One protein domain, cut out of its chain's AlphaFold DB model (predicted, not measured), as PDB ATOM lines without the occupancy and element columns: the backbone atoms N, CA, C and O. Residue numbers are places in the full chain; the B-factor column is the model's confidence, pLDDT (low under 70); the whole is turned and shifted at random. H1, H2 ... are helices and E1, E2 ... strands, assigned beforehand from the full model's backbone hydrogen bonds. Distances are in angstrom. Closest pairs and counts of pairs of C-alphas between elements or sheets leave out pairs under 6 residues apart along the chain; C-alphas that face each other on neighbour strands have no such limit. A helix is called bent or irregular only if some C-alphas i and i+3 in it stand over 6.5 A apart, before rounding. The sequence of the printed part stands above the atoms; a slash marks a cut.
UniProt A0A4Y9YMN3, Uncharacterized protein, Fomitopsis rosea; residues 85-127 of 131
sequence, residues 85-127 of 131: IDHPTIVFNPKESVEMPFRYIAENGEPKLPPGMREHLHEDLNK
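This is residues 85 to 127 of the 131 residues of an uncharacterized protein of Fomitopsis rosea (UniProt A0A4Y9YMN3). A small antiparallel hairpin, E1 and E2, has the helix H1 loosely over one face, while E3 crosses the end away from the hairpin's turn at residues 94 to 95. Residues 108 to 116 fold back from E3 to H1, and the chain makes a bent U, with the hairpin as one arm, E3 near the bend and H1 as the other arm. The printed part has 43 residues, with three named strands and one named helix in the order E1, E2, E3, H1; the only sheet of named strands is E1 - E2, antiparallel, and the class is mixed, helices and strands. The whole is compact, with a radius of gyration of the C-alphas of 10.4 A and spans of 28 by 20 by 18 A.

E1 is residues 89 to 93, 11.6 A from first to last C-alpha, and begins at C-alpha 89 at (353.430, 320.596, 275.849). E2 is residues 96 to 99, 10.4 A long. E3 is residues 103 to 107, 12.7 A long, and begins at C-alpha 103 at (347.970, 330.452, 276.936). H1 is residues 117 to 125, also 12.7 A from first to last C-alpha, and ends at C-alpha 125 at (347.224, 310.918, 268.122).

E1 and E2 form a hairpin, antiparallel, with 174 degrees between their N-to-C directions. The C-alphas of residues 91 and 97 face each other at 4.2 A. Across the pair, N 90 and O 98 are 2.8 A apart and N 98 and O 90 are 2.9 A apart, within hydrogen-bond range. The closest C-alphas of E1 and H1 are those of Phe 92 and His 122, 7.2 A apart. The closest C-alphas of E2 and H1 are those of Glu 96 and Leu 125, 7.5 A apart. E3 is apart from E1, E2 and H1, and pairs with no named strand. Short antiparallel pairings join residues 85 to 86 with residues 103 to 104 of E3, and residues 106 to 107 of E3 with residues 110 to 111. In H1 every O i to N i+4 pair is within hydrogen-bond range.

The C-alphas farthest apart are those of Asn 108 and Lys 127, 30.5 A. The first and last printed C-alphas, those of Ile 85 and Lys 127, are 27.4 A apart. The printed part has no cut. The links from E1 to E2 and from E2 to E3 are tight, and the link from E3 to H1, with 9 residues, is short; no link is long. The mean pLDDT of the printed part is 91.7, and no printed residue is under 70.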
ATOM      1  N   ILE A  85     350.449 329.294 282.045       97.62
ATOM      2  CA  ILE A  85     351.417 328.530 281.260       97.62
ATOM      3  C   ILE A  85     351.176 328.866 279.792       97.62
ATOM      4  O   ILE A  85     350.062 328.718 279.282       97.62
ATOM      5  N   ASP A  86     352.237 329.322 279.135       96.56
ATOM      6  CA  ASP A  86     352.230 329.673 277.723       96.56
ATOM      7  C   ASP A  86     352.766 328.503 276.915       96.56
ATOM      8  O   ASP A  86     353.815 327.950 277.240       96.56
ATOM      9  N   HIS A  87     352.037 328.142 275.866       95.38
ATOM     10  CA  HIS A  87     352.421 327.099 274.924       95.38
ATOM     11  C   HIS A  87     352.763 325.744 275.584       95.38
ATOM     12  O   HIS A  87     353.846 325.197 275.357       95.38
ATOM     13  N   PRO A  88     351.888 325.186 276.454       95.50
ATOM     14  CA  PRO A  88     352.202 323.952 277.159       95.50
ATOM     15  C   PRO A  88     352.352 322.777 276.193       95.50
ATOM     16  O   PRO A  88     351.553 322.594 275.273       95.50
ATOM     17  N   THR A  89     353.328 321.916 276.475       94.81
ATOM     18  CA  THR A  89     353.430 320.596 275.849       94.81
ATOM     19  C   THR A  89     352.760 319.557 276.739       94.81
ATOM     20  O   THR A  89     353.224 319.265 277.841       94.81
ATOM     21  N   ILE A  90     351.676 318.966 276.249       93.00
ATOM     22  CA  ILE A  90     350.966 317.876 276.911       93.00
ATOM     23  C   ILE A  90     351.648 316.570 276.512       93.00
ATOM     24  O   ILE A  90     351.513 316.109 275.380       93.00
ATOM     25  N   VAL A  91     352.395 315.974 277.441       92.25
ATOM     26  CA  VAL A  91     353.091 314.695 277.229       92.25
ATOM     27  C   VAL A  91     352.201 313.534 277.670       92.25
ATOM     28  O   VAL A  91     351.707 313.524 278.802       92.25
ATOM     29  N   PHE A  92     352.012 312.542 276.798       89.94
ATOM     30  CA  PHE A  92     351.273 311.307 277.086       89.94
ATOM     31  C   PHE A  92     352.220 310.156 277.429       89.94
ATOM     32  O   PHE A  92     351.987 309.421 278.387       89.94
ATOM     33  N   ASN A  93     353.307 310.019 276.668       89.56
ATOM     34  CA  ASN A  93     354.384 309.054 276.889       89.56
ATOM     35  C   ASN A  93     355.675 309.538 276.182       89.56
ATOM     36  O   ASN A  93     355.650 310.588 275.543       89.56
ATOM     37  N   PRO A  94     356.810 308.811 276.249       92.12
ATOM     38  CA  PRO A  94     358.076 309.265 275.658       92.12
ATOM     39  C   PRO A  94     358.077 309.508 274.139       92.12
ATOM     40  O   PRO A  94     359.062 310.029 273.622       92.12
ATOM     41  N   LYS A  95     357.038 309.080 273.413       89.69
ATOM     42  CA  LYS A  95     356.915 309.221 271.953       89.69
ATOM     43  C   LYS A  95     355.724 310.079 271.524       89.69
ATOM     44  O   LYS A  95     355.649 310.438 270.356       89.69
ATOM     45  N   GLU A  96     354.808 310.383 272.440       89.50
ATOM     46  CA  GLU A  96     353.531 311.036 272.154       89.50
ATOM     47  C   GLU A  96     353.368 312.283 273.021       89.50
ATOM     48  O   GLU A  96     353.272 312.209 274.251       89.50
ATOM     49  N   SER A  97     353.307 313.436 272.360       93.00
ATOM     50  CA  SER A  97     353.048 314.729 272.982       93.00
ATOM     51  C   SER A  97     352.391 315.685 271.996       93.00
ATOM     52  O   SER A  97     352.630 315.586 270.793       93.00
ATOM     53  N   VAL A  98     351.626 316.646 272.510       92.56
ATOM     54  CA  VAL A  98     351.024 317.727 271.719       92.56
ATOM     55  C   VAL A  98     351.422 319.067 272.318       92.56
ATOM     56  O   VAL A  98     351.235 319.290 273.514       92.56
ATOM     57  N   GLU A  99     351.965 319.958 271.495       92.38
ATOM     58  CA  GLU A  99     352.162 321.361 271.857       92.38
ATOM     59  C   GLU A  99     350.865 322.130 271.604       92.38
ATOM     60  O   GLU A  99     350.302 322.084 270.510       92.38
ATOM     61  N   MET A 100     350.373 322.824 272.625       92.44
ATOM     62  CA  MET A 100     349.171 323.642 272.519       92.44
ATOM     63  C   MET A 100     349.593 325.090 272.265       92.44
ATOM     64  O   MET A 100     350.124 325.700 273.185       92.44
ATOM     65  N   PRO A 101     349.343 325.705 271.096       92.31
ATOM     66  CA  PRO A 101     349.838 327.047 270.764       92.31
ATOM     67  C   PRO A 101     349.034 328.184 271.436       92.31
ATOM     68  O   PRO A 101     348.827 329.248 270.862       92.31
ATOM     69  N   PHE A 102     348.594 327.989 272.681       93.12
ATOM     70  CA  PHE A 102     347.766 328.933 273.433       93.12
ATOM     71  C   PHE A 102     348.282 329.126 274.863       93.12
ATOM     72  O   PHE A 102     349.028 328.306 275.401       93.12
ATOM     73  N   ARG A 103     347.840 330.212 275.497       95.12
ATOM     74  CA  ARG A 103     347.970 330.452 276.936       95.12
ATOM     75  C   ARG A 103     346.849 329.744 277.691       95.12
ATOM     76  O   ARG A 103     345.689 329.842 277.287       95.12
ATOM     77  N   TYR A 104     347.196 329.120 278.814       96.81
ATOM     78  CA  TYR A 104     346.278 328.456 279.746       96.81
ATOM     79  C   TYR A 104     346.450 329.006 281.162       96.81
ATOM     80  O   TYR A 104     347.543 329.424 281.543       96.81
ATOM     81  N   ILE A 105     345.381 328.975 281.963       97.69
ATOM     82  CA  ILE A 105     345.488 329.184 283.416       97.69
ATOM     83  C   ILE A 105     346.277 328.009 284.002       97.69
ATOM     84  O   ILE A 105     345.986 326.857 283.679       97.69
ATOM     85  N   ALA A 106     347.248 328.287 284.866       97.19
ATOM     86  CA  ALA A 106     348.009 327.259 285.561       97.19
ATOM     87  C   ALA A 106     347.292 326.831 286.848       97.19
ATOM     88  O   ALA A 106     346.930 327.663 287.680       97.19
ATOM     89  N   GLU A 107     347.135 325.526 287.046       93.88
ATOM     90  CA  GLU A 107     346.574 324.929 288.256       93.88
ATOM     91  C   GLU A 107     347.523 323.820 288.720       93.88
ATOM     92  O   GLU A 107     347.762 322.850 288.008       93.88
ATOM     93  N   ASN A 108     348.131 323.987 289.899       91.69
ATOM     94  CA  ASN A 108     349.147 323.070 290.441       91.69
ATOM     95  C   ASN A 108     350.361 322.831 289.517       91.69
ATOM     96  O   ASN A 108     350.960 321.760 289.549       91.69
ATOM     97  N   GLY A 109     350.738 323.832 288.715       90.75
ATOM     98  CA  GLY A 109     351.871 323.746 287.784       90.75
ATOM     99  C   GLY A 109     351.546 323.101 286.433       90.75
ATOM    100  O   GLY A 109     352.435 323.000 285.597       90.75
ATOM    101  N   GLU A 110     350.289 322.724 286.201       93.62
ATOM    102  CA  GLU A 110     349.800 322.139 284.950       93.62
ATOM    103  C   GLU A 110     348.786 323.080 284.272       93.62
ATOM    104  O   GLU A 110     348.124 323.871 284.956       93.62
ATOM    105  N   PRO A 111     348.633 323.039 282.935       96.06
ATOM    106  CA  PRO A 111     347.606 323.817 282.255       96.06
ATOM    107  C   PRO A 111     346.216 323.289 282.625       96.06
ATOM    108  O   PRO A 111     345.930 322.095 282.513       96.06
ATOM    109  N   LYS A 112     345.317 324.185 283.035       95.69
ATOM    110  CA  LYS A 112     343.921 323.843 283.307       95.69
ATOM    111  C   LYS A 112     343.211 323.522 281.992       95.69
ATOM    112  O   LYS A 112     342.918 324.422 281.207       95.69
ATOM    113  N   LEU A 113     342.920 322.244 281.773       92.81
ATOM    114  CA  LEU A 113     342.180 321.759 280.610       92.81
ATOM    115  C   LEU A 113     340.726 321.436 280.981       92.81
ATOM    116  O   LEU A 113     340.463 321.000 282.107       92.81
ATOM    117  N   PRO A 114     339.773 321.586 280.046       91.25
ATOM    118  CA  PRO A 114     338.430 321.059 280.228       91.25
ATOM    119  C   PRO A 114     338.448 319.541 280.472       91.25
ATOM    120  O   PRO A 114     339.286 318.837 279.895       91.25
ATOM    121  N   PRO A 115     337.507 319.005 281.270       90.69
ATOM    122  CA  PRO A 115     337.347 317.562 281.421       90.69
ATOM    123  C   PRO A 115     337.188 316.877 280.055       90.69
ATOM    124  O   PRO A 115     336.433 317.365 279.216       90.69
ATOM    125  N   GLY A 116     337.890 315.764 279.827       91.50
ATOM    126  CA  GLY A 116     337.853 315.032 278.554       91.50
ATOM    127  C   GLY A 116     338.828 315.545 277.486       91.50
ATOM    128  O   GLY A 116     339.109 314.836 276.525       91.50
ATOM    129  N   MET A 117     339.372 316.764 277.617       91.50
ATOM    130  CA  MET A 117     340.236 317.340 276.578       91.50
ATOM    131  C   MET A 117     341.546 316.562 276.422       91.50
ATOM    132  O   MET A 117     342.031 316.377 275.308       91.50
ATOM    133  N   ARG A 118     342.122 316.088 277.531       90.50
ATOM    134  CA  ARG A 118     343.356 315.298 277.500       90.50
ATOM    135  C   ARG A 118     343.131 313.967 276.781       90.50
ATOM    136  O   ARG A 118     343.970 313.562 275.985       90.50
ATOM    137  N   GLU A 119     341.999 313.321 277.035       91.81
ATOM    138  CA  GLU A 119     341.589 312.077 276.386       91.81
ATOM    139  C   GLU A 119     341.380 312.291 274.886       91.81
ATOM    140  O   GLU A 119     341.947 311.556 274.086       91.81
ATOM    141  N   HIS A 120     340.673 313.356 274.496       90.56
ATOM    142  CA  HIS A 120     340.472 313.694 273.086       90.56
ATOM    143  C   HIS A 120     341.781 313.961 272.338       90.56
ATOM    144  O   HIS A 120     341.942 313.502 271.212       90.56
ATOM    145  N   LEU A 121     342.736 314.660 272.961       89.44
ATOM    146  CA  LEU A 121     344.064 314.867 272.373       89.44
ATOM    147  C   LEU A 121     344.820 313.546 272.193       89.44
ATOM    148  O   LEU A 121     345.513 313.369 271.195       89.44
ATOM    149  N   HIS A 122     344.684 312.612 273.137       89.19
ATOM    150  CA  HIS A 122     345.311 311.296 273.017       89.19
ATOM    151  C   HIS A 122     344.655 310.442 271.928       89.19
ATOM    152  O   HIS A 122     345.347 309.793 271.149       89.19
ATOM    153  N   GLU A 123     343.326 310.466 271.826       88.31
ATOM    154  CA  GLU A 123     342.573 309.797 270.760       88.31
ATOM    155  C   GLU A 123     342.950 310.327 269.372       88.31
ATOM    156  O   GLU A 123     343.079 309.540 268.434       88.31
ATOM    157  N   ASP A 124     343.187 311.635 269.240       85.06
ATOM    158  CA  ASP A 124     343.605 312.250 267.978       85.06
ATOM    159  C   ASP A 124     344.979 311.749 267.511       85.06
ATOM    160  O   ASP A 124     345.163 311.498 266.321       85.06
ATOM    161  N   LEU A 125     345.914 311.504 268.437       83.50
ATOM    162  CA  LEU A 125     347.224 310.918 268.122       83.50
ATOM    163  C   LEU A 125     347.138 309.463 267.631       83.50
ATOM    164  O   LEU A 125     348.048 308.995 266.950       83.50
ATOM    165  N   ASN A 126     346.053 308.752 267.952       80.38
ATOM    166  CA  ASN A 126     345.826 307.376 267.504       80.38
ATOM    167  C   ASN A 126     345.224 307.292 266.093       80.38
ATOM    168  O   ASN A 126     345.095 306.192 265.547       80.38
ATOM    169  N   LYS A 127     344.832 308.422 265.492       77.88
ATOM    170  CA  LYS A 127     344.311 308.430 264.124       77.88
ATOM    171  C   LYS A 127     345.444 308.143 263.144       77.88
ATOM    172  O   LYS A 127     346.479 308.806 263.142       77.88
TER     173      LYS A 127